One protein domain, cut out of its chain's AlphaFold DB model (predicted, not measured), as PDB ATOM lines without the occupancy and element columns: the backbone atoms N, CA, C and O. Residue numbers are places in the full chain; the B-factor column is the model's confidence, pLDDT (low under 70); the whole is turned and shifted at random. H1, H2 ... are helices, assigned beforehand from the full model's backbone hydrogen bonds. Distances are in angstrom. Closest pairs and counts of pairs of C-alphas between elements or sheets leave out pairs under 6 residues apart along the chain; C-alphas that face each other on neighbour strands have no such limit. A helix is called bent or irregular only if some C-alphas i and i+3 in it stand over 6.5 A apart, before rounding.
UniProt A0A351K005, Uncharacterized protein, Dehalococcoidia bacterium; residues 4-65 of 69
ATOM      1  N   HIS A   4     179.238 211.260 145.922       39.91
ATOM      2  CA  HIS A   4     180.212 211.798 146.881       39.91
ATOM      3  C   HIS A   4     180.248 211.082 148.242       39.91
ATOM      4  O   HIS A   4     181.318 210.934 148.833       39.91
ATOM      5  N   ALA A   5     179.109 210.612 148.760       43.53
ATOM      6  CA  ALA A   5     179.069 209.849 150.012       43.53
ATOM      7  C   ALA A   5     179.684 208.450 149.835       43.53
ATOM      8  O   ALA A   5     180.260 207.890 150.770       43.53
ATOM      9  N   TRP A   6     179.593 207.898 148.622       44.28
ATOM     10  CA  TRP A   6     180.159 206.598 148.273       44.28
ATOM     11  C   TRP A   6     181.690 206.660 148.138       44.28
ATOM     12  O   TRP A   6     182.392 205.782 148.649       44.28
ATOM     13  N   GLU A   7     182.218 207.736 147.547       47.38
ATOM     14  CA  GLU A   7     183.665 207.993 147.449       47.38
ATOM     15  C   GLU A   7     184.304 208.335 148.801       47.38
ATOM     16  O   GLU A   7     185.340 207.760 149.150       47.38
ATOM     17  N   LEU A   8     183.650 209.174 149.617       47.38
ATOM     18  CA  LEU A   8     184.056 209.407 151.008       47.38
ATOM     19  C   LEU A   8     184.090 208.094 151.797       47.38
ATOM     20  O   LEU A   8     185.036 207.856 152.543       47.38
ATOM     21  N   GLY A   9     183.123 207.200 151.572       55.00
ATOM     22  CA  GLY A   9     183.087 205.875 152.185       55.00
ATOM     23  C   GLY A   9     184.267 204.973 151.804       55.00
ATOM     24  O   GLY A   9     184.739 204.224 152.653       55.00
ATOM     25  N   ARG A  10     184.785 205.032 150.566       53.00
ATOM     26  CA  ARG A  10     185.966 204.241 150.151       53.00
ATOM     27  C   ARG A  10     187.285 204.847 150.624       53.00
ATOM     28  O   ARG A  10     188.141 204.104 151.101       53.00
ATOM     29  N   GLY A  11     187.440 206.168 150.524       52.25
ATOM     30  CA  GLY A  11     188.633 206.870 151.014       52.25
ATOM     31  C   GLY A  11     188.796 206.747 152.531       52.25
ATOM     32  O   GLY A  11     189.903 206.536 153.023       52.25
ATOM     33  N   HIS A  12     187.680 206.776 153.269       59.72
ATOM     34  CA  HIS A  12     187.662 206.555 154.716       59.72
ATOM     35  C   HIS A  12     188.083 205.132 155.098       59.72
ATOM     36  O   HIS A  12     188.837 204.968 156.054       59.72
ATOM     37  N   ARG A  13     187.659 204.118 154.329       57.31
ATOM     38  CA  ARG A  13     188.102 202.728 154.523       57.31
ATOM     39  C   ARG A  13     189.606 202.590 154.289       57.31
ATOM     40  O   ARG A  13     190.330 202.173 155.177       57.31
ATOM     41  N   LEU A  14     190.111 203.033 153.140       54.81
ATOM     42  CA  LEU A  14     191.530 202.859 152.798       54.81
ATOM     43  C   LEU A  14     192.498 203.584 153.747       54.81
ATOM     44  O   LEU A  14     193.572 203.058 154.029       54.81
ATOM     45  N   LEU A  15     192.135 204.771 154.244       58.03
ATOM     46  CA  LEU A  15     193.025 205.584 155.080       58.03
ATOM     47  C   LEU A  15     192.940 205.271 156.582       58.03
ATOM     48  O   LEU A  15     193.891 205.570 157.299       58.03
ATOM     49  N   ARG A  16     191.837 204.684 157.074       63.75
ATOM     50  CA  ARG A  16     191.668 204.336 158.502       63.75
ATOM     51  C   ARG A  16     191.808 202.848 158.814       63.75
ATOM     52  O   ARG A  16     191.854 202.473 159.980       63.75
ATOM     53  N   HIS A  17     191.899 201.985 157.806       74.81
ATOM     54  CA  HIS A  17     192.063 200.540 157.995       74.81
ATOM     55  C   HIS A  17     193.530 200.112 157.995       74.81
ATOM     56  O   HIS A  17     193.933 199.204 157.272       74.81
ATOM     57  N   ASN A  18     194.352 200.791 158.789       80.62
ATOM     58  CA  ASN A  18     195.779 200.508 158.889       80.62
ATOM     59  C   ASN A  18     196.189 200.145 160.321       80.62
ATOM     60  O   ASN A  18     195.460 200.372 161.291       80.62
ATOM     61  N   LEU A  19     197.385 199.567 160.443       84.81
ATOM     62  CA  LEU A  19     197.934 199.148 161.731       84.81
ATOM     63  C   LEU A  19     198.111 200.339 162.687       84.81
ATOM     64  O   LEU A  19     197.887 200.193 163.884       84.81
ATOM     65  N   GLU A  20     198.435 201.527 162.165       86.38
ATOM     66  CA  GLU A  20     198.566 202.752 162.965       86.38
ATOM     67  C   GLU A  20     197.273 203.118 163.693       86.38
ATOM     68  O   GLU A  20     197.316 203.506 164.858       86.38
ATOM     69  N   THR A  21     196.117 202.954 163.050       84.56
ATOM     70  CA  THR A  21     194.815 203.237 163.671       84.56
ATOM     71  C   THR A  21     194.542 202.274 164.825       84.56
ATOM     72  O   THR A  21     194.077 202.688 165.889       84.56
ATOM     73  N   VAL A  22     194.895 200.997 164.654       87.50
ATOM     74  CA  VAL A  22     194.791 199.976 165.707       87.50
ATOM     75  C   VAL A  22     195.743 200.278 166.863       87.50
ATOM     76  O   VAL A  22     195.347 200.207 168.026       87.50
ATOM     77  N   GLU A  23     196.990 200.641 166.567       89.44
ATOM     78  CA  GLU A  23     197.970 201.006 167.588       89.44
ATOM     79  C   GLU A  23     197.570 202.271 168.345       89.44
ATOM     80  O   GLU A  23     197.694 202.313 169.568       89.44
ATOM     81  N   TYR A  24     197.061 203.284 167.646       89.12
ATOM     82  CA  TYR A  24     196.548 204.500 168.264       89.12
ATOM     83  C   TYR A  24     195.386 204.186 169.210       89.12
ATOM     84  O   TYR A  24     195.410 204.595 170.372       89.12
ATOM     85  N   ALA A  25     194.410 203.393 168.756       86.25
ATOM     86  CA  ALA A  25     193.297 202.956 169.593       86.25
ATOM     87  C   ALA A  25     193.784 202.157 170.812       86.25
ATOM     88  O   ALA A  25     193.316 202.393 171.926       86.25
ATOM     89  N   ARG A  26     194.789 201.287 170.632       91.31
ATOM     90  CA  ARG A  26     195.407 200.536 171.730       91.31
ATOM     91  C   ARG A  26     196.096 201.442 172.752       91.31
ATOM     92  O   ARG A  26     196.002 201.192 173.948       91.31
ATOM     93  N   ARG A  27     196.788 202.492 172.301       91.56
ATOM     94  CA  ARG A  27     197.454 203.460 173.190       91.56
ATOM     95  C   ARG A  27     196.450 204.295 173.985       91.56
ATOM     96  O   ARG A  27     196.700 204.566 175.152       91.56
ATOM     97  N   MET A  28     195.333 204.684 173.369       92.19
ATOM     98  CA  MET A  28     194.331 205.559 173.996       92.19
ATOM     99  C   MET A  28     193.365 204.811 174.918       92.19
ATOM    100  O   MET A  28     192.996 205.329 175.969       92.19
ATOM    101  N   TYR A  29     192.953 203.604 174.531       87.31
ATOM    102  CA  TYR A  29     191.859 202.870 175.178       87.31
ATOM    103  C   TYR A  29     192.278 201.487 175.695       87.31
ATOM    104  O   TYR A  29     191.437 200.705 176.132       87.31
ATOM    105  N   GLY A  30     193.573 201.169 175.652       88.00
ATOM    106  CA  GLY A  30     194.090 199.863 176.042       88.00
ATOM    107  C   GLY A  30     193.809 198.774 175.006       88.00
ATOM    108  O   GLY A  30     193.388 199.026 173.877       88.00
ATOM    109  N   GLU A  31     194.075 197.527 175.385       88.44
ATOM    110  CA  GLU A  31     193.992 196.377 174.481       88.44
ATOM    111  C   GLU A  31     192.602 196.204 173.849       88.44
ATOM    112  O   GLU A  31     192.512 195.946 172.645       88.44
ATOM    113  N   ASP A  32     191.542 196.460 174.620       84.06
ATOM    114  CA  ASP A  32     190.150 196.381 174.166       84.06
ATOM    115  C   ASP A  32     189.855 197.355 173.018       84.06
ATOM    116  O   ASP A  32     189.256 196.961 172.019       84.06
ATOM    117  N   GLY A  33     190.347 198.597 173.090       80.94
ATOM    118  CA  GLY A  33     190.149 199.567 172.009       80.94
ATOM    119  C   GLY A  33     190.901 199.210 170.729       80.94
ATOM    120  O   GLY A  33     190.400 199.439 169.628       80.94
ATOM    121  N   GLY A  34     192.076 198.583 170.851       85.19
ATOM    122  CA  GLY A  34     192.776 198.018 169.697       85.19
ATOM    123  C   GLY A  34     191.977 196.883 169.046       85.19
ATOM    124  O   GLY A  34     191.847 196.839 167.824       85.19
ATOM    125  N   MET A  35     191.401 195.991 169.855       87.00
ATOM    126  CA  MET A  35     190.563 194.890 169.370       87.00
ATOM    127  C   MET A  35     189.271 195.381 168.711       87.00
ATOM    128  O   MET A  35     188.872 194.844 167.678       87.00
ATOM    129  N   GLU A  36     188.640 196.419 169.260       83.62
ATOM    130  CA  GLU A  36     187.445 197.028 168.677       83.62
ATOM    131  C   GLU A  36     187.748 197.709 167.336       83.62
ATOM    132  O   GLU A  36     186.997 197.525 166.377       83.62
ATOM    133  N   ALA A  37     188.892 198.393 167.215       87.44
ATOM    134  CA  ALA A  37     189.348 198.957 165.945       87.44
ATOM    135  C   ALA A  37     189.587 197.869 164.882       87.44
ATOM    136  O   ALA A  37     189.112 197.997 163.755       87.44
ATOM    137  N   VAL A  38     190.262 196.768 165.241       88.62
ATOM    138  CA  VAL A  38     190.469 195.619 164.338       88.62
ATOM    139  C   VAL A  38     189.136 195.018 163.900       88.62
ATOM    140  O   VAL A  38     188.949 194.728 162.719       88.62
ATOM    141  N   PHE A  39     188.203 194.844 164.836       85.25
ATOM    142  CA  PHE A  39     186.885 194.300 164.540       85.25
ATOM    143  C   PHE A  39     186.097 195.202 163.583       85.25
ATOM    144  O   PHE A  39     185.542 194.717 162.600       85.25
ATOM    145  N   HIS A  40     186.110 196.515 163.817       84.88
ATOM    146  CA  HIS A  40     185.446 197.492 162.957       84.88
ATOM    147  C   HIS A  40     186.016 197.482 161.530       84.88
ATOM    148  O   HIS A  40     185.260 197.433 160.562       84.88
ATOM    149  N   ILE A  41     187.347 197.444 161.400       85.94
ATOM    150  CA  ILE A  41     188.038 197.312 160.108       85.94
ATOM    151  C   ILE A  41     187.609 196.021 159.399       85.94
ATOM    152  O   ILE A  41     187.254 196.041 158.221       85.94
ATOM    153  N   ALA A  42     187.592 194.897 160.118       84.38
ATOM    154  CA  ALA A  42     187.194 193.610 159.560       84.38
ATOM    155  C   ALA A  42     185.722 193.600 159.097       84.38
ATOM    156  O   ALA A  42     185.420 193.001 158.061       84.38
ATOM    157  N   CYS A  43     184.830 194.305 159.806       83.00
ATOM    158  CA  CYS A  43     183.450 194.529 159.374       83.00
ATOM    159  C   CYS A  43     183.355 195.351 158.091       83.00
ATOM    160  O   CYS A  43     182.667 194.949 157.152       83.00
ATOM    161  N   ASP A  44     184.080 196.464 158.006       79.81
ATOM    162  CA  ASP A  44     184.057 197.306 156.810       79.81
ATOM    163  C   ASP A  44     184.671 196.622 155.576       79.81
ATOM    164  O   ASP A  44     184.303 196.949 154.441       79.81
ATOM    165  N   MET A  45     185.603 195.685 155.783       80.50
ATOM    166  CA  MET A  45     186.173 194.832 154.733       80.50
ATOM    167  C   MET A  45     185.256 193.663 154.337       80.50
ATOM    168  O   MET A  45     185.552 192.963 153.370       80.50
ATOM    169  N   GLY A  46     184.156 193.440 155.064       79.00
ATOM    170  CA  GLY A  46     183.241 192.322 154.833       79.00
ATOM    171  C   GLY A  46     183.821 190.954 155.206       79.00
ATOM    172  O   GLY A  46     183.318 189.938 154.733       79.00
ATOM    173  N   LEU A  47     184.881 190.913 156.024       81.00
ATOM    174  CA  LEU A  47     185.492 189.666 156.502       81.00
ATOM    175  C   LEU A  47     184.675 189.022 157.625       81.00
ATOM    176  O   LEU A  47     184.679 187.803 157.772       81.00
ATOM    177  N   VAL A  48     184.013 189.855 158.424       80.12
ATOM    178  CA  VAL A  48     183.126 189.464 159.523       80.12
ATOM    179  C   VAL A  48     181.954 190.432 159.580       80.12
ATOM    180  O   VAL A  48     182.060 191.566 159.121       80.12
ATOM    181  N   THR A  49     180.843 190.033 160.178       81.88
ATOM    182  CA  THR A  49     179.720 190.931 160.453       81.88
ATOM    183  C   THR A  49     179.542 191.149 161.960       81.88
ATOM    184  O   THR A  49     180.021 190.352 162.776       81.88
ATOM    185  N   PRO A  50     178.841 192.214 162.386       74.69
ATOM    186  CA  PRO A  50     178.468 192.406 163.787       74.69
ATOM    187  C   PRO A  50     177.790 191.174 164.406       74.69
ATOM    188  O   PRO A  50     178.000 190.862 165.583       74.69
ATOM    189  N   GLU A  51     177.024 190.422 163.616       77.75
ATOM    190  CA  GLU A  51     176.328 189.205 164.034       77.75
ATOM    191  C   GLU A  51     177.277 188.025 164.298       77.75
ATOM    192  O   GLU A  51     176.967 187.174 165.144       77.75
ATOM    193  N   ASP A  52     178.465 187.997 163.686       69.88
ATOM    194  CA  ASP A  52     179.478 186.967 163.952       69.88
ATOM    195  C   ASP A  52     179.973 187.022 165.399       69.88
ATOM    196  O   ASP A  52     180.262 185.988 166.012       69.88
ATOM    197  N   THR A  53     179.957 188.202 166.027       66.56
ATOM    198  CA  THR A  53     180.249 188.306 167.466       66.56
ATOM    199  C   THR A  53     179.196 187.601 168.318       66.56
ATOM    200  O   THR A  53     179.516 187.072 169.386       66.56
ATOM    201  N   GLN A  54     177.940 187.529 167.863       65.62
ATOM    202  CA  GLN A  54     176.886 186.794 168.561       65.62
ATOM    203  C   GLN A  54     177.038 185.281 168.389       65.62
ATOM    204  O   GLN A  54     176.725 184.529 169.318       65.62
ATOM    205  N   TRP A  55     177.515 184.822 167.228       57.72
ATOM    206  CA  TRP A  55     177.900 183.424 167.019       57.72
ATOM    207  C   TRP A  55     179.095 183.042 167.904       57.72
ATOM    208  O   TRP A  55     179.012 182.070 168.659       57.72
ATOM    209  N   ALA A  56     180.144 183.870 167.937       59.34
ATOM    210  CA  ALA A  56     181.313 183.662 168.792       59.34
ATOM    211  C   ALA A  56     180.944 183.647 170.287       59.34
ATOM    212  O   ALA A  56     181.348 182.745 171.026       59.34
ATOM    213  N   LYS A  57     180.089 184.581 170.739       61.50
ATOM    214  CA  LYS A  57     179.546 184.601 172.112       61.50
ATOM    215  C   LYS A  57     178.714 183.354 172.423       61.50
ATOM    216  O   LYS A  57     178.790 182.842 173.542       61.50
ATOM    217  N   ARG A  58     177.934 182.841 171.461       58.84
ATOM    218  CA  ARG A  58     177.190 181.576 171.609       58.84
ATOM    219  C   ARG A  58     178.139 180.391 171.778       58.84
ATOM    220  O   ARG A  58     177.976 179.648 172.740       58.84
ATOM    221  N   ILE A  59     179.165 180.255 170.940       58.03
ATOM    222  CA  ILE A  59     180.152 179.165 171.050       58.03
ATOM    223  C   ILE A  59     180.943 179.237 172.358       58.03
ATOM    224  O   ILE A  59     181.121 178.213 173.022       58.03
ATOM    225  N   ALA A  60     181.375 180.430 172.768       57.88
ATOM    226  CA  ALA A  60     182.079 180.623 174.034       57.88
ATOM    227  C   ALA A  60     181.216 180.210 175.241       57.88
ATOM    228  O   ALA A  60     181.714 179.581 176.177       57.88
ATOM    229  N   LYS A  61     179.904 180.491 175.207       58.69
ATOM    230  CA  LYS A  61     178.950 180.013 176.223       58.69
ATOM    231  C   LYS A  61     178.778 178.493 176.191       58.69
ATOM    232  O   LYS A  61     178.686 177.884 177.253       58.69
ATOM    233  N   THR A  62     178.776 177.874 175.011       55.62
ATOM    234  CA  THR A  62     178.663 176.412 174.872       55.62
ATOM    235  C   THR A  62     179.892 175.691 175.427       55.62
ATOM    236  O   THR A  62     179.738 174.700 176.135       55.62
ATOM    237  N   LYS A  63     181.103 176.223 175.201       56.09
ATOM    238  CA  LYS A  63     182.355 175.664 175.753       56.09
ATOM    239  C   LYS A  63     182.510 175.855 177.269       56.09
ATOM    240  O   LYS A  63     183.305 175.157 177.887       56.09
ATOM    241  N   ARG A  64     181.753 176.776 177.876       55.81
ATOM    242  CA  ARG A  64     181.743 177.029 179.327       55.81
ATOM    243  C   ARG A  64     180.782 176.144 180.120       55.81
ATOM    244  O   ARG A  64     180.751 176.277 181.339       55.81
ATOM    245  N   LYS A  65     180.000 175.258 179.490       50.62
ATOM    246  CA  LYS A  65     179.254 174.251 180.256       50.62
ATOM    247  C   LYS A  65     180.240 173.177 180.732       50.62
ATOM    248  O   LYS A  65     180.731 172.432 179.884       50.62
TER     249      LYS A  65
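What this domain is: This is residues 4 to 65 of the 69 residues of an uncharacterized protein of Dehalococcoidia bacterium (UniProt A0A351K005). The bent helix H2 folds back on itself into two arms, H2a and H2b; H1 leads in beside the far end of H2b, and residues 54 to 65, of which 54 to 63 belong to H3, stick out. The 62 printed residues hold three named helices, H1, H2, H3, and no named strand: all helix. It is loose, radius of gyration of the C-alphas 14.4 A, and flat, 49 by 28 by 13 A.

How they stand to each other: H1, residues 4 to 16, precedes H2, residues 19 to 44, one helix by its hydrogen bonds but bent: C-alphas 28 and 31 are 9.2 A apart. H1 and H2a, residues 19 to 28, meet only through their tight link. H1 and H2b, residues 31 to 44, are close but not clearly touching; their closest C-alphas, Arg 13 and Asp 44, are 7.1 A apart. H2a touches residues 32 to 38 alone of H2b, closest C-alphas Arg 26 and Gly 34, 4.2 A, opposite ways at 37 degrees, only just steep. H3, residues 52 to 63, is apart from H1, H2a and H2b. Every O i to N i+4 pair in H1, H2a, H2b and H3 is within hydrogen-bond range.

Where its parts are: H1 spans 17.9 A from C-alpha 4 at (180.212, 211.798, 146.881), H2a 14.3 A, H2b 20.3 A, and H3 16.6 A to C-alpha 63 at (182.355, 175.664, 175.753).

The domain as a whole: The farthest C-alphas, His 4 and Lys 65, are 50.2 A apart. The printed part has no cut and no long link; pLDDT is under 70 in residues 4 to 16 and 52 to 65.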